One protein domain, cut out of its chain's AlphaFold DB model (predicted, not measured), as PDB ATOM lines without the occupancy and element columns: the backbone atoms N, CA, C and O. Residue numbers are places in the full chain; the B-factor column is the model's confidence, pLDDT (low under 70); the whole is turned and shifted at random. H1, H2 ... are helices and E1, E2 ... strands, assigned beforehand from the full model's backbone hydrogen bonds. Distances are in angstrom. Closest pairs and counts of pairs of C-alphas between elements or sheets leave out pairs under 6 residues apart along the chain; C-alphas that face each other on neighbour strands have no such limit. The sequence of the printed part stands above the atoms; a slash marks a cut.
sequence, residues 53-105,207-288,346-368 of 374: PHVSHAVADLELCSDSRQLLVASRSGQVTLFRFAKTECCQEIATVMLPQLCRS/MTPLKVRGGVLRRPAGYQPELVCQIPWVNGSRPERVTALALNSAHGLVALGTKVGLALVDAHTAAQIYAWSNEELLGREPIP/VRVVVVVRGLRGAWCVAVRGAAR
ATOM      1  N   PRO A  53     -44.484 -29.527 -22.155       59.00
ATOM      2  CA  PRO A  53     -44.506 -29.740 -20.714       59.00
ATOM      3  C   PRO A  53     -43.247 -30.475 -20.247       59.00
ATOM      4  O   PRO A  53     -42.906 -31.545 -20.750       59.00
ATOM      5  N   HIS A  54     -42.551 -29.898 -19.263       70.38
ATOM      6  CA  HIS A  54     -41.290 -30.435 -18.755       70.38
ATOM      7  C   HIS A  54     -41.495 -31.789 -18.051       70.38
ATOM      8  O   HIS A  54     -41.877 -31.868 -16.876       70.38
ATOM      9  N   VAL A  55     -41.192 -32.870 -18.768       80.38
ATOM     10  CA  VAL A  55     -41.273 -34.245 -18.268       80.38
ATOM     11  C   VAL A  55     -40.159 -34.521 -17.259       80.38
ATOM     12  O   VAL A  55     -38.979 -34.553 -17.602       80.38
ATOM     13  N   SER A  56     -40.529 -34.811 -16.011       87.75
ATOM     14  CA  SER A  56     -39.594 -35.289 -14.993       87.75
ATOM     15  C   SER A  56     -39.636 -36.817 -14.892       87.75
ATOM     16  O   SER A  56     -40.605 -37.392 -14.394       87.75
ATOM     17  N   HIS A  57     -38.547 -37.473 -15.309       90.56
ATOM     18  CA  HIS A  57     -38.299 -38.906 -15.072       90.56
ATOM     19  C   HIS A  57     -37.831 -39.220 -13.636       90.56
ATOM     20  O   HIS A  57     -37.480 -40.364 -13.342       90.56
ATOM     21  N   ALA A  58     -37.785 -38.214 -12.756       94.44
ATOM     22  CA  ALA A  58     -37.456 -38.364 -11.345       94.44
ATOM     23  C   ALA A  58     -38.321 -39.447 -10.696       94.44
ATOM     24  O   ALA A  58     -39.546 -39.397 -10.812       94.44
ATOM     25  N   VAL A  59     -37.694 -40.397 -10.007       95.81
ATOM     26  CA  VAL A  59     -38.406 -41.521  -9.383       95.81
ATOM     27  C   VAL A  59     -39.298 -41.003  -8.252       95.81
ATOM     28  O   VAL A  59     -38.840 -40.238  -7.404       95.81
ATOM     29  N   ALA A  60     -40.571 -41.394  -8.269       92.56
ATOM     30  CA  ALA A  60     -41.596 -40.979  -7.311       92.56
ATOM     31  C   ALA A  60     -41.979 -42.104  -6.340       92.56
ATOM     32  O   ALA A  60     -42.104 -41.855  -5.146       92.56
ATOM     33  N   ASP A  61     -42.149 -43.321  -6.861       92.75
ATOM     34  CA  ASP A  61     -42.507 -44.526  -6.106       92.75
ATOM     35  C   ASP A  61     -41.931 -45.767  -6.817       92.75
ATOM     36  O   ASP A  61     -41.658 -45.724  -8.026       92.75
ATOM     37  N   LEU A  62     -41.709 -46.857  -6.079       94.19
ATOM     38  CA  LEU A  62     -41.170 -48.113  -6.606       94.19
ATOM     39  C   LEU A  62     -41.628 -49.337  -5.795       94.19
ATOM     40  O   LEU A  62     -41.542 -49.354  -4.571       94.19
ATOM     41  N   GLU A  63     -42.028 -50.403  -6.489       93.38
ATOM     42  CA  GLU A  63     -42.331 -51.709  -5.891       93.38
ATOM     43  C   GLU A  63     -41.459 -52.795  -6.536       93.38
ATOM     44  O   GLU A  63     -41.534 -53.045  -7.740       93.38
ATOM     45  N   LEU A  64     -40.644 -53.474  -5.723       93.12
ATOM     46  CA  LEU A  64     -39.874 -54.653  -6.125       93.12
ATOM     47  C   LEU A  64     -40.586 -55.937  -5.667       93.12
ATOM     48  O   LEU A  64     -41.018 -56.030  -4.511       93.12
ATOM     49  N   CYS A  65     -40.616 -56.941  -6.545       90.69
ATOM     50  CA  CYS A  65     -40.692 -58.355  -6.183       90.69
ATOM     51  C   CYS A  65     -39.311 -58.993  -6.404       90.69
ATOM     52  O   CYS A  65     -38.769 -58.961  -7.512       90.69
ATOM     53  N   SER A  66     -38.736 -59.567  -5.347       89.12
ATOM     54  CA  SER A  66     -37.459 -60.291  -5.381       89.12
ATOM     55  C   SER A  66     -37.505 -61.524  -6.283       89.12
ATOM     56  O   SER A  66     -36.532 -61.826  -6.974       89.12
ATOM     57  N   ASP A  67     -38.645 -62.209  -6.291       88.38
ATOM     58  CA  ASP A  67     -38.741 -63.616  -6.684       88.38
ATOM     59  C   ASP A  67     -38.952 -63.730  -8.197       88.38
ATOM     60  O   ASP A  67     -38.192 -64.405  -8.892       88.38
ATOM     61  N   SER A  68     -39.901 -62.952  -8.737       89.38
ATOM     62  CA  SER A  68     -40.064 -62.748 -10.185       89.38
ATOM     63  C   SER A  68     -39.034 -61.778 -10.783       89.38
ATOM     64  O   SER A  68     -38.961 -61.630 -12.006       89.38
ATOM     65  N   ARG A  69     -38.251 -61.102  -9.925       94.62
ATOM     66  CA  ARG A  69     -37.295 -60.035 -10.269       94.62
ATOM     67  C   ARG A  69     -37.921 -58.913 -11.105       94.62
ATOM     68  O   ARG A  69     -37.293 -58.387 -12.030       94.62
ATOM     69  N   GLN A  70     -39.166 -58.568 -10.790       95.56
ATOM     70  CA  GLN A  70     -39.883 -57.449 -11.391       95.56
ATOM     71  C   GLN A  70     -39.795 -56.210 -10.501       95.56
ATOM     72  O   GLN A  70     -40.005 -56.287  -9.289       95.56
ATOM     73  N   LEU A  71     -39.520 -55.066 -11.119       97.56
ATOM     74  CA  LEU A  71     -39.463 -53.753 -10.488       97.56
ATOM     75  C   LEU A  71     -40.435 -52.815 -11.208       97.56
ATOM     76  O   LEU A  71     -40.194 -52.417 -12.346       97.56
ATOM     77  N   LEU A  72     -41.524 -52.458 -10.534       97.44
ATOM     78  CA  LEU A  72     -42.457 -51.423 -10.965       97.44
ATOM     79  C   LEU A  72     -41.940 -50.057 -10.488       97.44
ATOM     80  O   LEU A  72     -41.515 -49.928  -9.341       97.44
ATOM     81  N   VAL A  73     -41.962 -49.045 -11.357       97.75
ATOM     82  CA  VAL A  73     -41.425 -47.704 -11.072       97.75
ATOM     83  C   VAL A  73     -42.359 -46.622 -11.592       97.75
ATOM     84  O   VAL A  73     -42.669 -46.626 -12.782       97.75
ATOM     85  N   ALA A  74     -42.721 -45.653 -10.748       95.12
ATOM     86  CA  ALA A  74     -43.388 -44.419 -11.159       95.12
ATOM     87  C   ALA A  74     -42.410 -43.235 -11.221       95.12
ATOM     88  O   ALA A  74     -41.586 -43.037 -10.325       95.12
ATOM     89  N   SER A  75     -42.553 -42.406 -12.253       93.38
ATOM     90  CA  SER A  75     -41.897 -41.102 -12.395       93.38
ATOM     91  C   SER A  75     -42.802 -39.970 -11.886       93.38
ATOM     92  O   SER A  75     -44.027 -40.054 -11.986       93.38
ATOM     93  N   ARG A  76     -42.232 -38.850 -11.414       89.19
ATOM     94  CA  ARG A  76     -43.001 -37.697 -10.882       89.19
ATOM     95  C   ARG A  76     -43.939 -37.027 -11.900       89.19
ATOM     96  O   ARG A  76     -44.833 -36.305 -11.468       89.19
ATOM     97  N   SER A  77     -43.756 -37.281 -13.199       87.12
ATOM     98  CA  SER A  77     -44.645 -36.856 -14.297       87.12
ATOM     99  C   SER A  77     -45.495 -38.007 -14.881       87.12
ATOM    100  O   SER A  77     -45.714 -38.060 -16.089       87.12
ATOM    101  N   GLY A  78     -45.912 -38.976 -14.062       85.12
ATOM    102  CA  GLY A  78     -46.996 -39.910 -14.406       85.12
ATOM    103  C   GLY A  78     -46.633 -41.138 -15.244       85.12
ATOM    104  O   GLY A  78     -47.461 -42.034 -15.379       85.12
ATOM    105  N   GLN A  79     -45.409 -41.244 -15.779       89.38
ATOM    106  CA  GLN A  79     -45.002 -42.491 -16.438       89.38
ATOM    107  C   GLN A  79     -44.838 -43.595 -15.397       89.38
ATOM    108  O   GLN A  79     -44.123 -43.393 -14.413       89.38
ATOM    109  N   VAL A  80     -45.394 -44.778 -15.660       95.94
ATOM    110  CA  VAL A  80     -45.080 -45.984 -14.888       95.94
ATOM    111  C   VAL A  80     -44.480 -47.028 -15.813       95.94
ATOM    112  O   VAL A  80     -44.940 -47.219 -16.934       95.94
ATOM    113  N   THR A  81     -43.403 -47.678 -15.381       97.69
ATOM    114  CA  THR A  81     -42.738 -48.743 -16.138       97.69
ATOM    115  C   THR A  81     -42.532 -49.960 -15.252       97.69
ATOM    116  O   THR A  81     -41.977 -49.848 -14.159       97.69
ATOM    117  N   LEU A  82     -42.947 -51.121 -15.748       97.94
ATOM    118  CA  LEU A  82     -42.565 -52.419 -15.217       97.94
ATOM    119  C   LEU A  82     -41.270 -52.862 -15.902       97.94
ATOM    120  O   LEU A  82     -41.206 -52.961 -17.130       97.94
ATOM    121  N   PHE A  83     -40.238 -53.120 -15.107       97.94
ATOM    122  CA  PHE A  83     -38.988 -53.721 -15.559       97.94
ATOM    123  C   PHE A  83     -38.892 -55.164 -15.069       97.94
ATOM    124  O   PHE A  83     -39.217 -55.442 -13.915       97.94
ATOM    125  N   ARG A  84     -38.336 -56.054 -15.890       96.38
ATOM    126  CA  ARG A  84     -37.973 -57.427 -15.514       96.38
ATOM    127  C   ARG A  84     -36.460 -57.604 -15.604       96.38
ATOM    128  O   ARG A  84     -35.829 -57.101 -16.532       96.38
ATOM    129  N   PHE A  85     -35.854 -58.301 -14.645       96.62
ATOM    130  CA  PHE A  85     -34.432 -58.641 -14.720       96.62
ATOM    131  C   PHE A  85     -34.181 -59.788 -15.711       96.62
ATOM    132  O   PHE A  85     -34.585 -60.925 -15.462       96.62
ATOM    133  N   ALA A  86     -33.427 -59.519 -16.775       96.25
ATOM    134  CA  ALA A  86     -32.882 -60.528 -17.676       96.25
ATOM    135  C   ALA A  86     -31.402 -60.801 -17.358       96.25
ATOM    136  O   ALA A  86     -30.611 -59.874 -17.163       96.25
ATOM    137  N   LYS A  87     -31.005 -62.082 -17.341       95.94
ATOM    138  CA  LYS A  87     -29.593 -62.496 -17.184       95.94
ATOM    139  C   LYS A  87     -28.740 -62.205 -18.427       95.94
ATOM    140  O   LYS A  87     -27.521 -62.144 -18.315       95.94
ATOM    141  N   THR A  88     -29.368 -62.059 -19.590       96.31
ATOM    142  CA  THR A  88     -28.729 -61.946 -20.909       96.31
ATOM    143  C   THR A  88     -29.229 -60.713 -21.659       96.31
ATOM    144  O   THR A  88     -30.204 -60.073 -21.261       96.31
ATOM    145  N   GLU A  89     -28.567 -60.378 -22.766       95.56
ATOM    146  CA  GLU A  89     -29.145 -59.485 -23.771       95.56
ATOM    147  C   GLU A  89     -30.419 -60.121 -24.371       95.56
ATOM    148  O   GLU A  89     -30.506 -61.346 -24.487       95.56
ATOM    149  N   CYS A  90     -31.424 -59.303 -24.695       93.81
ATOM    150  CA  CYS A  90     -32.711 -59.746 -25.244       93.81
ATOM    151  C   CYS A  90     -33.206 -58.780 -26.333       93.81
ATOM    152  O   CYS A  90     -32.944 -57.579 -26.263       93.81
ATOM    153  N   CYS A  91     -33.943 -59.285 -27.322       93.75
ATOM    154  CA  CYS A  91     -34.664 -58.483 -28.310       93.75
ATOM    155  C   CYS A  91     -36.155 -58.500 -27.958       93.75
ATOM    156  O   CYS A  91     -36.819 -59.503 -28.195       93.75
ATOM    157  N   GLN A  92     -36.676 -57.396 -27.417       91.31
ATOM    158  CA  GLN A  92     -38.095 -57.274 -27.071       91.31
ATOM    159  C   GLN A  92     -38.649 -55.891 -27.423       91.31
ATOM    160  O   GLN A  92     -37.932 -54.884 -27.388       91.31
ATOM    161  N   GLU A  93     -39.932 -55.854 -27.768       94.31
ATOM    162  CA  GLU A  93     -40.726 -54.627 -27.771       94.31
ATOM    163  C   GLU A  93     -41.172 -54.293 -26.335       94.31
ATOM    164  O   GLU A  93     -41.106 -55.134 -25.438       94.31
ATOM    165  N   ILE A  94     -41.578 -53.045 -26.099       95.94
ATOM    166  CA  ILE A  94     -42.191 -52.613 -24.841       95.94
ATOM    167  C   ILE A  94     -43.692 -52.509 -25.078       95.94
ATOM    168  O   ILE A  94     -44.119 -51.694 -25.892       95.94
ATOM    169  N   ALA A  95     -44.486 -53.272 -24.332       95.62
ATOM    170  CA  ALA A  95     -45.934 -53.139 -24.388       95.62
ATOM    171  C   ALA A  95     -46.385 -51.798 -23.775       95.62
ATOM    172  O   ALA A  95     -45.780 -51.311 -22.813       95.62
ATOM    173  N   THR A  96     -47.452 -51.186 -24.300       94.62
ATOM    174  CA  THR A  96     -47.947 -49.883 -23.817       94.62
ATOM    175  C   THR A  96     -49.444 -49.895 -23.542       94.62
ATOM    176  O   THR A  96     -50.236 -50.110 -24.454       94.62
ATOM    177  N   VAL A  97     -49.827 -49.574 -22.305       94.19
ATOM    178  CA  VAL A  97     -51.228 -49.403 -21.883       94.19
ATOM    179  C   VAL A  97     -51.504 -47.920 -21.675       94.19
ATOM    180  O   VAL A  97     -50.838 -47.291 -20.856       94.19
ATOM    181  N   MET A  98     -52.489 -47.360 -22.380       90.31
ATOM    182  CA  MET A  98     -52.980 -46.000 -22.126       90.31
ATOM    183  C   MET A  98     -54.095 -46.010 -21.077       90.31
ATOM    184  O   MET A  98     -54.970 -46.870 -21.114       90.31
ATOM    185  N   LEU A  99     -54.076 -45.031 -20.168       89.62
ATOM    186  CA  LEU A  99     -55.001 -44.918 -19.032       89.62
ATOM    187  C   LEU A  99     -55.742 -43.561 -19.031       89.62
ATOM    188  O   LEU A  99     -55.592 -42.775 -18.091       89.62
ATOM    189  N   PRO A 100     -56.530 -43.238 -20.077       82.56
ATOM    190  CA  PRO A 100     -57.102 -41.900 -20.268       82.56
ATOM    191  C   PRO A 100     -58.068 -41.467 -19.152       82.56
ATOM    192  O   PRO A 100     -58.180 -40.277 -18.873       82.56
ATOM    193  N   GLN A 101     -58.714 -42.407 -18.452       79.69
ATOM    194  CA  GLN A 101     -59.644 -42.081 -17.360       79.69
ATOM    195  C   GLN A 101     -58.949 -41.431 -16.151       79.69
ATOM    196  O   GLN A 101     -59.547 -40.607 -15.466       79.69
ATOM    197  N   LEU A 102     -57.654 -41.702 -15.937       78.81
ATOM    198  CA  LEU A 102     -56.850 -41.071 -14.877       78.81
ATOM    199  C   LEU A 102     -56.489 -39.601 -15.168       78.81
ATOM    200  O   LEU A 102     -55.792 -38.971 -14.375       78.81
ATOM    201  N   CYS A 103     -56.953 -39.074 -16.302       72.81
ATOM    202  CA  CYS A 103     -56.614 -37.761 -16.852       72.81
ATOM    203  C   CYS A 103     -57.847 -36.845 -16.950       72.81
ATOM    204  O   CYS A 103     -57.744 -35.702 -17.393       72.81
ATOM    205  N   ARG A 104     -59.028 -37.367 -16.594       66.00
ATOM    206  CA  ARG A 104     -60.326 -36.719 -16.783       66.00
ATOM    207  C   ARG A 104     -60.514 -35.620 -15.737       66.00
ATOM    208  O   ARG A 104     -60.905 -35.882 -14.603       66.00
ATOM    209  N   SER A 105     -60.192 -34.385 -16.116       52.59
ATOM    210  CA  SER A 105     -60.417 -33.212 -15.271       52.59
ATOM    211  C   SER A 105     -61.916 -32.997 -15.072       52.59
ATOM    212  O   SER A 105     -62.633 -32.703 -16.029       52.59
ATOM    213  N   MET A 207     -54.703 -34.540 -25.989       63.53
ATOM    214  CA  MET A 207     -53.954 -35.436 -25.099       63.53
ATOM    215  C   MET A 207     -52.616 -35.895 -25.691       63.53
ATOM    216  O   MET A 207     -52.576 -36.716 -26.605       63.53
ATOM    217  N   THR A 208     -51.506 -35.456 -25.093       69.25
ATOM    218  CA  THR A 208     -50.161 -35.951 -25.432       69.25
ATOM    219  C   THR A 208     -49.713 -37.020 -24.427       69.25
ATOM    220  O   THR A 208     -49.547 -36.708 -23.251       69.25
ATOM    221  N   PRO A 209     -49.466 -38.278 -24.840       68.25
ATOM    222  CA  PRO A 209     -48.689 -39.236 -24.059       68.25
ATOM    223  C   PRO A 209     -47.182 -39.120 -24.354       68.25
ATOM    224  O   PRO A 209     -46.757 -38.645 -25.408       68.25
ATOM    225  N   LEU A 210     -46.336 -39.626 -23.449       78.00
ATOM    226  CA  LEU A 210     -44.899 -39.760 -23.716       78.00
ATOM    227  C   LEU A 210     -44.641 -40.897 -24.699       78.00
ATOM    228  O   LEU A 210     -44.831 -42.068 -24.366       78.00
ATOM    229  N   LYS A 211     -44.130 -40.550 -25.882       84.50
ATOM    230  CA  LYS A 211     -43.779 -41.517 -26.920       84.50
ATOM    231  C   LYS A 211     -42.697 -42.477 -26.418       84.50
ATOM    232  O   LYS A 211     -41.553 -42.096 -26.155       84.50
ATOM    233  N   VAL A 212     -43.087 -43.738 -26.252       89.00
ATOM    234  CA  VAL A 212     -42.179 -44.856 -25.988       89.00
ATOM    235  C   VAL A 212     -41.500 -45.238 -27.301       89.00
ATOM    236  O   VAL A 212     -42.105 -45.184 -28.369       89.00
ATOM    237  N   ARG A 213     -40.227 -45.625 -27.220       88.00
ATOM    238  CA  ARG A 213     -39.434 -46.112 -28.354       88.00
ATOM    239  C   ARG A 213     -39.929 -47.512 -28.726       88.00
ATOM    240  O   ARG A 213     -39.475 -48.489 -28.129       88.00
ATOM    241  N   GLY A 214     -40.905 -47.556 -29.634       79.12
ATOM    242  CA  GLY A 214     -41.548 -48.778 -30.119       79.12
ATOM    243  C   GLY A 214     -40.659 -49.631 -31.024       79.12
ATOM    244  O   GLY A 214     -39.535 -49.250 -31.363       79.12
ATOM    245  N   GLY A 215     -41.188 -50.786 -31.417       87.25
ATOM    246  CA  GLY A 215     -40.471 -51.835 -32.125       87.25
ATOM    247  C   GLY A 215     -39.590 -52.688 -31.209       87.25
ATOM    248  O   GLY A 215     -39.256 -52.332 -30.073       87.25
ATOM    249  N   VAL A 216     -39.178 -53.840 -31.734       89.31
ATOM    250  CA  VAL A 216     -38.265 -54.765 -31.057       89.31
ATOM    251  C   VAL A 216     -36.868 -54.143 -30.980       89.31
ATOM    252  O   VAL A 216     -36.161 -54.052 -31.982       89.31
ATOM    253  N   LEU A 217     -36.444 -53.730 -29.781       91.12
ATOM    254  CA  LEU A 217     -35.131 -53.120 -29.554       91.12
ATOM    255  C   LEU A 217     -34.277 -54.003 -28.645       91.12
ATOM    256  O   LEU A 217     -34.691 -54.347 -27.539       91.12
ATOM    257  N   ARG A 218     -33.048 -54.294 -29.079       93.12
ATOM    258  CA  ARG A 218     -32.080 -55.083 -28.314       93.12
ATOM    259  C   ARG A 218     -31.677 -54.374 -27.011       93.12
ATOM    260  O   ARG A 218     -31.300 -53.200 -27.027       93.12
ATOM    261  N   ARG A 219     -31.791 -55.067 -25.874       93.94
ATOM    262  CA  ARG A 219     -31.536 -54.559 -24.515       93.94
ATOM    263  C   ARG A 219     -30.447 -55.392 -23.830       93.94
ATOM    264  O   ARG A 219     -30.603 -56.608 -23.781       93.94
ATOM    265  N   PRO A 220     -29.398 -54.783 -23.247       94.75
ATOM    266  CA  PRO A 220     -28.373 -55.519 -22.505       94.75
ATOM    267  C   PRO A 220     -28.933 -56.124 -21.207       94.75
ATOM    268  O   PRO A 220     -29.989 -55.710 -20.723       94.75
ATOM    269  N   ALA A 221     -28.205 -57.081 -20.628       96.25
ATOM    270  CA  ALA A 221     -28.562 -57.732 -19.364       96.25
ATOM    271  C   ALA A 221     -28.788 -56.735 -18.204       96.25
ATOM    272  O   ALA A 221     -28.217 -55.641 -18.164       96.25
ATOM    273  N   GLY A 222     -29.618 -57.133 -17.238       96.88
ATOM    274  CA  GLY A 222     -30.097 -56.286 -16.144       96.88
ATOM    275  C   GLY A 222     -31.606 -56.053 -16.214       96.88
ATOM    276  O   GLY A 222     -32.341 -56.874 -16.753       96.88
ATOM    277  N   TYR A 223     -32.086 -54.942 -15.649       97.56
ATOM    278  CA  TYR A 223     -33.514 -54.606 -15.652       97.56
ATOM    279  C   TYR A 223     -33.936 -53.995 -16.994       97.56
ATOM    280  O   TYR A 223     -33.547 -52.875 -17.335       97.56
ATOM    281  N   GLN A 224     -34.746 -54.737 -17.746       96.88
ATOM    282  CA  GLN A 224     -35.247 -54.373 -19.070       96.88
ATOM    283  C   GLN A 224     -36.733 -53.984 -18.973       96.88
ATOM    284  O   GLN A 224     -37.476 -54.655 -18.258       96.88
ATOM    285  N   PRO A 225     -37.182 -52.899 -19.631       96.75
ATOM    286  CA  PRO A 225     -38.587 -52.494 -19.613       96.75
ATOM    287  C   PRO A 225     -39.448 -53.496 -20.392       96.75
ATOM    288  O   PRO A 225     -39.113 -53.867 -21.516       96.75
ATOM    289  N   GLU A 226     -40.550 -53.912 -19.778       95.88
ATOM    290  CA  GLU A 226     -41.499 -54.915 -20.275       95.88
ATOM    291  C   GLU A 226     -42.828 -54.249 -20.664       95.88
ATOM    292  O   GLU A 226     -43.295 -54.385 -21.793       95.88
ATOM    293  N   LEU A 227     -43.370 -53.430 -19.757       97.19
ATOM    294  CA  LEU A 227     -44.619 -52.687 -19.926       97.19
ATOM    295  C   LEU A 227     -44.434 -51.228 -19.491       97.19
ATOM    296  O   LEU A 227     -43.814 -50.951 -18.463       97.19
ATOM    297  N   VAL A 228     -45.034 -50.298 -20.234       96.69
ATOM    298  CA  VAL A 228     -45.237 -48.905 -19.815       96.69
ATOM    299  C   VAL A 228     -46.729 -48.609 -19.709       96.69
ATOM    300  O   VAL A 228     -47.461 -48.698 -20.694       96.69
ATOM    301  N   CYS A 229     -47.164 -48.176 -18.531       95.06
ATOM    302  CA  CYS A 229     -48.477 -47.573 -18.349       95.06
ATOM    303  C   CYS A 229     -48.350 -46.062 -18.581       95.06
ATOM    304  O   CYS A 229     -47.601 -45.365 -17.889       95.06
ATOM    305  N   GLN A 230     -49.058 -45.573 -19.595       89.75
ATOM    306  CA  GLN A 230     -49.095 -44.182 -20.013       89.75
ATOM    307  C   GLN A 230     -50.364 -43.532 -19.464       89.75
ATOM    308  O   GLN A 230     -51.472 -43.822 -19.913       89.75
ATOM    309  N   ILE A 231     -50.190 -42.622 -18.512       88.69
ATOM    310  CA  ILE A 231     -51.209 -41.643 -18.137       88.69
ATOM    311  C   ILE A 231     -50.993 -40.451 -19.086       88.69
ATOM    312  O   ILE A 231     -49.965 -39.780 -18.945       88.69
ATOM    313  N   PRO A 232     -51.841 -40.229 -20.113       83.12
ATOM    314  CA  PRO A 232     -51.732 -39.034 -20.949       83.12
ATOM    315  C   PRO A 232     -52.030 -37.760 -20.142       83.12
ATOM    316  O   PRO A 232     -52.423 -37.800 -18.979       83.12
ATOM    317  N   TRP A 233     -51.839 -36.597 -20.752       79.81
ATOM    318  CA  TRP A 233     -52.232 -35.322 -20.154       79.81
ATOM    319  C   TRP A 233     -52.697 -34.358 -21.237       79.81
ATOM    320  O   TRP A 233     -52.255 -34.435 -22.384       79.81
ATOM    321  N   VAL A 234     -53.589 -33.447 -20.856       76.25
ATOM    322  CA  VAL A 234     -54.075 -32.373 -21.727       76.25
ATOM    323  C   VAL A 234     -52.923 -31.396 -21.991       76.25
ATOM    324  O   VAL A 234     -52.153 -31.089 -21.076       76.25
ATOM    325  N   ASN A 235     -52.765 -30.916 -23.219       68.44
ATOM    326  CA  ASN A 235     -51.726 -29.952 -23.578       68.44
ATOM    327  C   ASN A 235     -51.810 -28.682 -22.706       68.44
ATOM    328  O   ASN A 235     -52.861 -28.327 -22.182       68.44
ATOM    329  N   GLY A 236     -50.665 -28.046 -22.443       65.75
ATOM    330  CA  GLY A 236     -50.553 -26.951 -21.466       65.75
ATOM    331  C   GLY A 236     -50.672 -27.377 -19.989       65.75
ATOM    332  O   GLY A 236     -50.068 -26.741 -19.125       65.75
ATOM    333  N   SER A 237     -51.371 -28.474 -19.673       73.12
ATOM    334  CA  SER A 237     -51.414 -29.032 -18.316       73.12
ATOM    335  C   SER A 237     -50.119 -29.775 -17.947       73.12
ATOM    336  O   SER A 237     -49.297 -30.134 -18.796       73.12
ATOM    337  N   ARG A 238     -49.915 -30.011 -16.645       71.50
ATOM    338  CA  ARG A 238     -48.799 -30.831 -16.147       71.50
ATOM    339  C   ARG A 238     -49.221 -32.307 -16.101       71.50
ATOM    340  O   ARG A 238     -50.318 -32.570 -15.614       71.50
ATOM    341  N   PRO A 239     -48.351 -33.259 -16.496       81.38
ATOM    342  CA  PRO A 239     -48.636 -34.686 -16.372       81.38
ATOM    343  C   PRO A 239     -49.028 -35.078 -14.943       81.38
ATOM    344  O   PRO A 239     -48.340 -34.696 -13.989       81.38
ATOM    345  N   GLU A 240     -50.115 -35.838 -14.801       82.81
ATOM    346  CA  GLU A 240     -50.659 -36.204 -13.492       82.81
ATOM    347  C   GLU A 240     -49.705 -37.127 -12.714       82.81
ATOM    348  O   GLU A 240     -49.007 -37.974 -13.274       82.81
ATOM    349  N   ARG A 241     -49.651 -36.949 -11.392       84.06
ATOM    350  CA  ARG A 241     -48.750 -37.699 -10.515       84.06
ATOM    351  C   ARG A 241     -49.426 -38.951  -9.960       84.06
ATOM    352  O   ARG A 241     -50.466 -38.876  -9.313       84.06
ATOM    353  N   VAL A 242     -48.736 -40.082 -10.092       87.12
ATOM    354  CA  VAL A 242     -49.050 -41.315  -9.360       87.12
ATOM    355  C   VAL A 242     -48.893 -41.089  -7.852       87.12
ATOM    356  O   VAL A 242     -47.846 -40.640  -7.385       87.12
ATOM    357  N   THR A 243     -49.947 -41.387  -7.098       84.75
ATOM    358  CA  THR A 243     -50.042 -41.234  -5.638       84.75
ATOM    359  C   THR A 243     -49.848 -42.557  -4.895       84.75
ATOM    360  O   THR A 243     -49.479 -42.535  -3.722       84.75
ATOM    361  N   ALA A 244     -50.070 -43.694  -5.567       85.19
ATOM    362  CA  ALA A 244     -49.847 -45.036  -5.034       85.19
ATOM    363  C   ALA A 244     -49.548 -46.051  -6.149       85.19
ATOM    364  O   ALA A 244     -50.204 -46.040  -7.194       85.19
ATOM    365  N   LEU A 245     -48.618 -46.973  -5.889       85.62
ATOM    366  CA  LEU A 245     -48.393 -48.193  -6.669       85.62
ATOM    367  C   LEU A 245     -48.733 -49.457  -5.867       85.62
ATOM    368  O   LEU A 245     -48.594 -49.487  -4.642       85.62
ATOM    369  N   ALA A 246     -49.074 -50.533  -6.578       87.00
ATOM    370  CA  ALA A 246     -48.936 -51.904  -6.089       87.00
ATOM    371  C   ALA A 246     -48.587 -52.871  -7.232       87.00
ATOM    372  O   ALA A 246     -49.113 -52.738  -8.340       87.00
ATOM    373  N   LEU A 247     -47.747 -53.871  -6.945       86.00
ATOM    374  CA  LEU A 247     -47.423 -54.973  -7.857       86.00
ATOM    375  C   LEU A 247     -47.763 -56.327  -7.213       86.00
ATOM    376  O   LEU A 247     -47.219 -56.677  -6.165       86.00
ATOM    377  N   ASN A 248     -48.590 -57.132  -7.884       86.75
ATOM    378  CA  ASN A 248     -48.710 -58.565  -7.628       86.75
ATOM    379  C   ASN A 248     -48.132 -59.334  -8.826       86.75
ATOM    380  O   ASN A 248     -48.794 -59.559  -9.838       86.75
ATOM    381  N   SER A 249     -46.869 -59.727  -8.691       86.44
ATOM    382  CA  SER A 249     -46.092 -60.431  -9.714       86.44
ATOM    383  C   SER A 249     -46.622 -61.826 -10.051       86.44
ATOM    384  O   SER A 249     -46.491 -62.256 -11.192       86.44
ATOM    385  N   ALA A 250     -47.227 -62.528  -9.087       83.06
ATOM    386  CA  ALA A 250     -47.733 -63.889  -9.275       83.06
ATOM    387  C   ALA A 250     -48.953 -63.947 -10.210       83.06
ATOM    388  O   ALA A 250     -49.115 -64.912 -10.953       83.06
ATOM    389  N   HIS A 251     -49.787 -62.903 -10.202       84.06
ATOM    390  CA  HIS A 251     -50.938 -62.763 -11.101       84.06
ATOM    391  C   HIS A 251     -50.695 -61.785 -12.260       84.06
ATOM    392  O   HIS A 251     -51.559 -61.638 -13.115       84.06
ATOM    393  N   GLY A 252     -49.537 -61.115 -12.305       86.81
ATOM    394  CA  GLY A 252     -49.241 -60.076 -13.297       86.81
ATOM    395  C   GLY A 252     -50.053 -58.791 -13.115       86.81
ATOM    396  O   GLY A 252     -50.203 -58.037 -14.068       86.81
ATOM    397  N   LEU A 253     -50.591 -58.523 -11.923       88.25
ATOM    398  CA  LEU A 253     -51.463 -57.371 -11.683       88.25
ATOM    399  C   LEU A 253     -50.667 -56.146 -11.221       88.25
ATOM    400  O   LEU A 253     -49.874 -56.218 -10.279       88.25
ATOM    401  N   VAL A 254     -50.942 -55.005 -11.848       92.25
ATOM    402  CA  VAL A 254     -50.393 -53.687 -11.507       92.25
ATOM    403  C   VAL A 254     -51.547 -52.748 -11.154       92.25
ATOM    404  O   VAL A 254     -52.458 -52.567 -11.957       92.25
ATOM    405  N   ALA A 255     -51.512 -52.136  -9.966       88.81
ATOM    406  CA  ALA A 255     -52.497 -51.137  -9.543       88.81
ATOM    407  C   ALA A 255     -51.854 -49.749  -9.403       88.81
ATOM    408  O   ALA A 255     -50.734 -49.621  -8.903       88.81
ATOM    409  N   LEU A 256     -52.575 -48.722  -9.860       89.31
ATOM    410  CA  LEU A 256     -52.068 -47.370 -10.098       89.31
ATOM    411  C   LEU A 256     -53.071 -46.336  -9.578       89.31
ATOM    412  O   LEU A 256     -54.139 -46.180 -10.162       89.31
ATOM    413  N   GLY A 257     -52.742 -45.623  -8.501       85.94
ATOM    414  CA  GLY A 257     -53.538 -44.499  -7.996       85.94
ATOM    415  C   GLY A 257     -52.995 -43.149  -8.471       85.94
ATOM    416  O   GLY A 257     -51.779 -42.961  -8.522       85.94
ATOM    417  N   THR A 258     -53.878 -42.198  -8.772       83.56
ATOM    418  CA  THR A 258     -53.554 -40.773  -8.984       83.56
ATOM    419  C   THR A 258     -54.324 -39.905  -7.979       83.56
ATOM    420  O   THR A 258     -54.746 -40.400  -6.931       83.56
ATOM    421  N   LYS A 259     -54.496 -38.602  -8.227       79.38
ATOM    422  CA  LYS A 259     -55.501 -37.787  -7.527       79.38
ATOM    423  C   LYS A 259     -56.873 -37.848  -8.195       79.38
ATOM    424  O   LYS A 259     -57.838 -37.447  -7.558       79.38
ATOM    425  N   VAL A 260     -56.954 -38.291  -9.452       81.12
ATOM    426  CA  VAL A 260     -58.187 -38.342 -10.263       81.12
ATOM    427  C   VAL A 260     -58.944 -39.657 -10.055       81.12
ATOM    428  O   VAL A 260     -60.174 -39.662 -10.051       81.12
ATOM    429  N   GLY A 261     -58.223 -40.763  -9.857       79.12
ATOM    430  CA  GLY A 261     -58.817 -42.090  -9.709       79.12
ATOM    431  C   GLY A 261     -57.787 -43.207  -9.533       79.12
ATOM    432  O   GLY A 261     -56.646 -42.964  -9.130       79.12
ATOM    433  N   LEU A 262     -58.189 -44.440  -9.851       86.31
ATOM    434  CA  LEU A 262     -57.352 -45.641  -9.786       86.31
ATOM    435  C   LEU A 262     -57.556 -46.536 -11.015       86.31
ATOM    436  O   LEU A 262     -58.683 -46.732 -11.458       86.31
ATOM    437  N   ALA A 263     -56.474 -47.123 -11.529       89.44
ATOM    438  CA  ALA A 263     -56.513 -48.153 -12.566       89.44
ATOM    439  C   ALA A 263     -55.888 -49.476 -12.098       89.44
ATOM    440  O   ALA A 263     -54.961 -49.494 -11.285       89.44
ATOM    441  N   LEU A 264     -56.387 -50.576 -12.662       89.62
ATOM    442  CA  LEU A 264     -55.857 -51.929 -12.532       89.62
ATOM    443  C   LEU A 264     -55.503 -52.455 -13.928       89.62
ATOM    444  O   LEU A 264     -56.321 -52.399 -14.847       89.62
ATOM    445  N   VAL A 265     -54.284 -52.963 -14.083       93.69
ATOM    446  CA  VAL A 265     -53.684 -53.369 -15.360       93.69
ATOM    447  C   VAL A 265     -53.189 -54.811 -15.264       93.69
ATOM    448  O   VAL A 265     -52.513 -55.172 -14.299       93.69
ATOM    449  N   ASP A 266     -53.504 -55.614 -16.277       91.69
ATOM    450  CA  ASP A 266     -52.880 -56.912 -16.530       91.69
ATOM    451  C   ASP A 266     -51.563 -56.672 -17.280       91.69
ATOM    452  O   ASP A 266     -51.546 -56.102 -18.375       91.69
ATOM    453  N   ALA A 267     -50.449 -57.076 -16.674       93.19
ATOM    454  CA  ALA A 267     -49.111 -56.924 -17.227       93.19
ATOM    455  C   ALA A 267     -48.625 -58.129 -18.049       93.19
ATOM    456  O   ALA A 267     -47.570 -58.034 -18.671       93.19
ATOM    457  N   HIS A 268     -49.374 -59.234 -18.081       90.25
ATOM    458  CA  HIS A 268     -49.132 -60.357 -18.988       90.25
ATOM    459  C   HIS A 268     -49.798 -60.126 -20.348       90.25
ATOM    460  O   HIS A 268     -49.174 -60.364 -21.378       90.25
ATOM    461  N   THR A 269     -51.038 -59.626 -20.367       94.06
ATOM    462  CA  THR A 269     -51.751 -59.273 -21.609       94.06
ATOM    463  C   THR A 269     -51.544 -57.819 -22.032       94.06
ATOM    464  O   THR A 269     -52.026 -57.433 -23.093       94.06
ATOM    465  N   ALA A 270     -50.881 -57.007 -21.199       95.25
ATOM    466  CA  ALA A 270     -50.732 -55.561 -21.369       95.25
ATOM    467  C   ALA A 270     -52.075 -54.860 -21.655       95.25
ATOM    468  O   ALA A 270     -52.235 -54.170 -22.661       95.25
ATOM    469  N   ALA A 271     -53.049 -55.042 -20.758       92.50
ATOM    470  CA  ALA A 271     -54.400 -54.497 -20.894       92.50
ATOM    471  C   ALA A 271     -54.871 -53.787 -19.617       92.50
ATOM    472  O   ALA A 271     -54.601 -54.232 -18.502       92.50
ATOM    473  N   GLN A 272     -55.628 -52.698 -19.764       92.19
ATOM    474  CA  GLN A 272     -56.380 -52.116 -18.649       92.19
ATOM    475  C   GLN A 272     -57.555 -53.048 -18.310       92.19
ATOM    476  O   GLN A 272     -58.411 -53.276 -19.160       92.19
ATOM    477  N   ILE A 273     -57.612 -53.558 -17.077       86.88
ATOM    478  CA  ILE A 273     -58.732 -54.377 -16.583       86.88
ATOM    479  C   ILE A 273     -59.865 -53.460 -16.118       86.88
ATOM    480  O   ILE A 273     -61.009 -53.602 -16.537       86.88
ATOM    481  N   TYR A 274     -59.519 -52.481 -15.278       83.94
ATOM    482  CA  TYR A 274     -60.435 -51.470 -14.758       83.94
ATOM    483  C   TYR A 274     -59.735 -50.117 -14.684       83.94
ATOM    484  O   TYR A 274     -58.531 -50.038 -14.435       83.94
ATOM    485  N   ALA A 275     -60.505 -49.047 -14.837       85.19
ATOM    486  CA  ALA A 275     -60.140 -47.726 -14.356       85.19
ATOM    487  C   ALA A 275     -61.398 -47.068 -13.794       85.19
ATOM    488  O   ALA A 275     -62.442 -47.111 -14.438       85.19
ATOM    489  N   TRP A 276     -61.280 -46.485 -12.605       80.75
ATOM    490  CA  TRP A 276     -62.352 -45.782 -11.913       80.75
ATOM    491  C   TRP A 276     -61.887 -44.373 -11.572       80.75
ATOM    492  O   TRP A 276     -60.808 -44.188 -11.002       80.75
ATOM    493  N   SER A 277     -62.717 -43.386 -11.874       78.81
ATOM    494  CA  SER A 277     -62.634 -42.051 -11.291       78.81
ATOM    495  C   SER A 277     -62.901 -42.090  -9.782       78.81
ATOM    496  O   SER A 277     -63.507 -43.021  -9.244       78.81
ATOM    497  N   ASN A 278     -62.512 -41.027  -9.078       72.31
ATOM    498  CA  ASN A 278     -62.934 -40.824  -7.693       72.31
ATOM    499  C   ASN A 278     -64.461 -40.780  -7.534       72.31
ATOM    500  O   ASN A 278     -64.951 -41.103  -6.458       72.31
ATOM    501  N   GLU A 279     -65.215 -40.363  -8.554       71.81
ATOM    502  CA  GLU A 279     -66.671 -40.200  -8.465       71.81
ATOM    503  C   GLU A 279     -67.380 -41.561  -8.485       71.81
ATOM    504  O   GLU A 279     -68.229 -41.820  -7.628       71.81
ATOM    505  N   GLU A 280     -66.933 -42.471  -9.354       69.75
ATOM    506  CA  GLU A 280     -67.340 -43.883  -9.360       69.75
ATOM    507  C   GLU A 280     -66.931 -44.583  -8.053       69.75
ATOM    508  O   GLU A 280     -67.766 -45.209  -7.403       69.75
ATOM    509  N   LEU A 281     -65.677 -44.413  -7.599       64.75
ATOM    510  CA  LEU A 281     -65.202 -44.980  -6.324       64.75
ATOM    511  C   LEU A 281     -66.022 -44.480  -5.123       64.75
ATOM    512  O   LEU A 281     -66.336 -45.243  -4.208       64.75
ATOM    513  N   LEU A 282     -66.372 -43.189  -5.095       63.81
ATOM    514  CA  LEU A 282     -67.151 -42.585  -4.011       63.81
ATOM    515  C   LEU A 282     -68.635 -42.975  -4.028       63.81
ATOM    516  O   LEU A 282     -69.291 -42.745  -3.006       63.81
ATOM    517  N   GLY A 283     -69.125 -43.581  -5.117       58.88
ATOM    518  CA  GLY A 283     -70.529 -43.943  -5.323       58.88
ATOM    519  C   GLY A 283     -71.408 -42.751  -5.706       58.88
ATOM    520  O   GLY A 283     -72.539 -42.658  -5.235       58.88
ATOM    521  N   ARG A 284     -70.868 -41.794  -6.474       51.34
ATOM    522  CA  ARG A 284     -71.578 -40.577  -6.917       51.34
ATOM    523  C   ARG A 284     -72.195 -40.685  -8.313       51.34
ATOM    524  O   ARG A 284     -73.167 -39.985  -8.568       51.34
ATOM    525  N   GLU A 285     -71.705 -41.596  -9.151       46.19
ATOM    526  CA  GLU A 285     -72.460 -42.141 -10.285       46.19
ATOM    527  C   GLU A 285     -72.821 -43.615 -10.029       46.19
ATOM    528  O   GLU A 285     -72.061 -44.329  -9.362       46.19
ATOM    529  N   PRO A 286     -73.950 -44.107 -10.572       46.38
ATOM    530  CA  PRO A 286     -74.203 -45.537 -10.674       46.38
ATOM    531  C   PRO A 286     -73.255 -46.143 -11.718       46.38
ATOM    532  O   PRO A 286     -73.321 -45.796 -12.893       46.38
ATOM    533  N   ILE A 287     -72.382 -47.062 -11.293       49.56
ATOM    534  CA  ILE A 287     -71.384 -47.701 -12.167       49.56
ATOM    535  C   ILE A 287     -72.090 -48.334 -13.387       49.56
ATOM    536  O   ILE A 287     -72.903 -49.247 -13.196       49.56
ATOM    537  N   PRO A 288     -71.791 -47.913 -14.633       39.62
ATOM    538  CA  PRO A 288     -72.420 -48.480 -15.819       39.62
ATOM    539  C   PRO A 288     -71.929 -49.918 -16.030       39.62
ATOM    540  O   PRO A 288     -70.812 -50.165 -16.477       39.62
ATOM    541  N   VAL A 346     -47.305 -63.249  -2.101       35.53
ATOM    542  CA  VAL A 346     -48.697 -62.778  -2.276       35.53
ATOM    543  C   VAL A 346     -48.944 -61.433  -1.586       35.53
ATOM    544  O   VAL A 346     -49.355 -61.367  -0.429       35.53
ATOM    545  N   ARG A 347     -48.770 -60.341  -2.340       47.41
ATOM    546  CA  ARG A 347     -49.284 -59.008  -1.986       47.41
ATOM    547  C   ARG A 347     -50.743 -58.868  -2.431       47.41
ATOM    548  O   ARG A 347     -51.023 -58.785  -3.627       47.41
ATOM    549  N   VAL A 348     -51.681 -58.846  -1.484       40.53
ATOM    550  CA  VAL A 348     -53.117 -58.671  -1.783       40.53
ATOM    551  C   VAL A 348     -53.440 -57.185  -1.918       40.53
ATOM    552  O   VAL A 348     -53.277 -56.439  -0.956       40.53
ATOM    553  N   VAL A 349     -53.923 -56.756  -3.086       47.44
ATOM    554  CA  VAL A 349     -54.381 -55.379  -3.326       47.44
ATOM    555  C   VAL A 349     -55.803 -55.223  -2.781       47.44
ATOM    556  O   VAL A 349     -56.753 -55.703  -3.395       47.44
ATOM    557  N   VAL A 350     -55.965 -54.558  -1.633       48.34
ATOM    558  CA  VAL A 350     -57.287 -54.218  -1.078       48.34
ATOM    559  C   VAL A 350     -57.518 -52.716  -1.223       48.34
ATOM    560  O   VAL A 350     -56.780 -51.922  -0.648       48.34
ATOM    561  N   VAL A 351     -58.540 -52.300  -1.971       48.34
ATOM    562  CA  VAL A 351     -58.949 -50.886  -2.028       48.34
ATOM    563  C   VAL A 351     -59.876 -50.610  -0.844       48.34
ATOM    564  O   VAL A 351     -60.958 -51.184  -0.757       48.34
ATOM    565  N   VAL A 352     -59.444 -49.759   0.090       42.31
ATOM    566  CA  VAL A 352     -60.171 -49.460   1.333       42.31
ATOM    567  C   VAL A 352     -60.543 -47.977   1.389       42.31
ATOM    568  O   VAL A 352     -59.738 -47.099   1.076       42.31
ATOM    569  N   ARG A 353     -61.777 -47.691   1.822       39.31
ATOM    570  CA  ARG A 353     -62.272 -46.335   2.093       39.31
ATOM    571  C   ARG A 353     -61.893 -45.931   3.520       39.31
ATOM    572  O   ARG A 353     -62.428 -46.478   4.480       39.31
ATOM    573  N   GLY A 354     -60.969 -44.989   3.673       39.78
ATOM    574  CA  GLY A 354     -60.553 -44.480   4.980       39.78
ATOM    575  C   GLY A 354     -61.617 -43.595   5.640       39.78
ATOM    576  O   GLY A 354     -62.343 -42.861   4.968       39.78
ATOM    577  N   LEU A 355     -61.657 -43.598   6.977       34.44
ATOM    578  CA  LEU A 355     -62.660 -42.893   7.801       34.44
ATOM    579  C   LEU A 355     -62.698 -41.357   7.633       34.44
ATOM    580  O   LEU A 355     -63.612 -40.714   8.136       34.44
ATOM    581  N   ARG A 356     -61.724 -40.759   6.932       38.88
ATOM    582  CA  ARG A 356     -61.689 -39.323   6.579       38.88
ATOM    583  C   ARG A 356     -61.860 -39.060   5.072       38.88
ATOM    584  O   ARG A 356     -61.441 -38.020   4.584       38.88
ATOM    585  N   GLY A 357     -62.415 -40.013   4.320       35.19
ATOM    586  CA  GLY A 357     -62.666 -39.886   2.876       35.19
ATOM    587  C   GLY A 357     -61.454 -40.130   1.967       35.19
ATOM    588  O   GLY A 357     -61.601 -40.102   0.751       35.19
ATOM    589  N   ALA A 358     -60.274 -40.406   2.528       31.25
ATOM    590  CA  ALA A 358     -59.097 -40.803   1.759       31.25
ATOM    591  C   ALA A 358     -59.167 -42.288   1.368       31.25
ATOM    592  O   ALA A 358     -59.375 -43.146   2.227       31.25
ATOM    593  N   TRP A 359     -58.946 -42.597   0.091       42.53
ATOM    594  CA  TRP A 359     -58.768 -43.970  -0.384       42.53
ATOM    595  C   TRP A 359     -57.363 -44.472  -0.060       42.53
ATOM    596  O   TRP A 359     -56.379 -43.768  -0.290       42.53
ATOM    597  N   CYS A 360     -57.255 -45.700   0.440       38.03
ATOM    598  CA  CYS A 360     -55.976 -46.369   0.637       38.03
ATOM    599  C   CYS A 360     -55.945 -47.716  -0.093       38.03
ATOM    600  O   CYS A 360     -56.776 -48.597   0.129       38.03
ATOM    601  N   VAL A 361     -54.941 -47.880  -0.958       45.69
ATOM    602  CA  VAL A 361     -54.580 -49.175  -1.547       45.69
ATOM    603  C   VAL A 361     -53.810 -49.952  -0.478       45.69
ATOM    604  O   VAL A 361     -52.589 -49.865  -0.362       45.69
ATOM    605  N   ALA A 362     -54.548 -50.658   0.373       40.59
ATOM    606  CA  ALA A 362     -54.015 -51.475   1.449       40.59
ATOM    607  C   ALA A 362     -53.437 -52.777   0.874       40.59
ATOM    608  O   ALA A 362     -54.099 -53.814   0.807       40.59
ATOM    609  N   VAL A 363     -52.176 -52.709   0.448       43.19
ATOM    610  CA  VAL A 363     -51.408 -53.874   0.003       43.19
ATOM    611  C   VAL A 363     -51.060 -54.741   1.214       43.19
ATOM    612  O   VAL A 363     -50.145 -54.419   1.974       43.19
ATOM    613  N   ARG A 364     -51.782 -55.849   1.427       37.91
ATOM    614  CA  ARG A 364     -51.495 -56.762   2.543       37.91
ATOM    615  C   ARG A 364     -50.364 -57.719   2.152       37.91
ATOM    616  O   ARG A 364     -50.579 -58.674   1.412       37.91
ATOM    617  N   GLY A 365     -49.172 -57.424   2.663       34.75
ATOM    618  CA  GLY A 365     -47.924 -58.188   2.554       34.75
ATOM    619  C   GLY A 365     -46.916 -57.661   3.587       34.75
ATOM    620  O   GLY A 365     -47.109 -56.570   4.124       34.75
ATOM    621  N   ALA A 366     -45.891 -58.441   3.940       32.81
ATOM    622  CA  ALA A 366     -45.075 -58.170   5.127       32.81
ATOM    623  C   ALA A 366     -44.253 -56.858   5.071       32.81
ATOM    624  O   ALA A 366     -43.674 -56.514   4.045       32.81
ATOM    625  N   ALA A 367     -44.194 -56.177   6.223       30.11
ATOM    626  CA  ALA A 367     -43.236 -55.141   6.633       30.11
ATOM    627  C   ALA A 367     -42.711 -54.157   5.558       30.11
ATOM    628  O   ALA A 367     -41.608 -54.312   5.029       30.11
ATOM    629  N   ARG A 368     -43.408 -53.024   5.370       33.84
ATOM    630  CA  ARG A 368     -42.735 -51.789   4.926       33.84
ATOM    631  C   ARG A 368     -41.897 -51.249   6.092       33.84
ATOM    632  O   ARG A 368     -42.451 -50.642   7.004       33.84
TER     633      ARG A 368
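AT A GLANCE: This is residues 53 to 105, 207 to 288 and 346 to 368 of the 374 residues of the protein "WD_REPEATS_REGION domain-containing protein" of Globodera pallida (UniProt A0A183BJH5). Two sheets stand face to face, a strongly twisted one of E1, E2, E3, E7 and E5 and a flatter one of E8 to E11, with the hairpin E12 and E13 over the E8 and E9 part of the second sheet, opposite the first. The small antiparallel pair E4 and E6, the two elements farthest from the mean of the C-alphas, extends the first sheet's edge where E4 runs on into E5, and short H1, just after E5, packs on E10 and E11. The printed part has 158 residues and runs E1 E2 E3 E4 E5 H1 E6 E7 E8 E9 E10 E11 H2 E12 E13, mostly strand. The first sheet, order E1 E2 E3 E7 E5, is mixed; the second, order E8 E9 E10 E11, is antiparallel. The whole is compact, radius of gyration of the C-alphas 15.9 A, spanning 49 by 41 by 29 A.

HOW THE PARTS SIT: E1, residues 59 to 65, E2, residues 70 to 75, and E3, residues 80 to 86, form a meander, each strand the antiparallel neighbour of the one before; N 63 and O 72 are 2.9 A apart and N 71 and O 83 2.8 A, within hydrogen-bond range. E7, residues 222 to 230, is antiparallel to E3, with N 82 and O 227 2.9 A apart, and parallel to E5, residues 95 to 98, with N 97 and O 228 3.0 A apart. E4, residues 90 to 92, runs on into E5 at 36 degrees and pairs with E6, residues 217 to 219, N 219 and O 90 being 2.8 A apart. E8, residues 244 to 248, E9, residues 253 to 257, E10, residues 261 to 266, and E11, residues 271 to 277, form a second meander: N 246 and O 255 are 3.0 A apart, N 254 and O 265 2.9 A, N 264 and O 274 2.8 A. The two sheets' planes are 18 degrees apart; the closest C-alphas of E1 and E8, Glu 63 and Leu 247, are 6.4 A apart. H1, residues 100 to 103, is on the second sheet at a height of 7.6 A. H2, residues 278 to 282, only grazes it; its O i to N i+4 pair is within range, and H1 is too short for one. E12, residues 348 to 353, and E13, residues 359 to 364, are a hairpin, N 362 and O 350 being 2.8 A apart, in a stack of sheets, face to face in turn.

IN THESE COORDINATES: E1 begins at C-alpha 59 (-38.406, -41.521, -9.383). E7, 22.9 A long, bends by 51 degrees at residue 227. E13 ends at C-alpha 364 (-51.495, -56.762, 2.543).

THE WHOLE: Residues 106 to 206 and 289 to 345 are not printed; the gaps are 12.0 A and 30.8 A between C-alphas. E7 to E8 is a long link. Confidence is under 70 in 40 residues, among them 346 to 368.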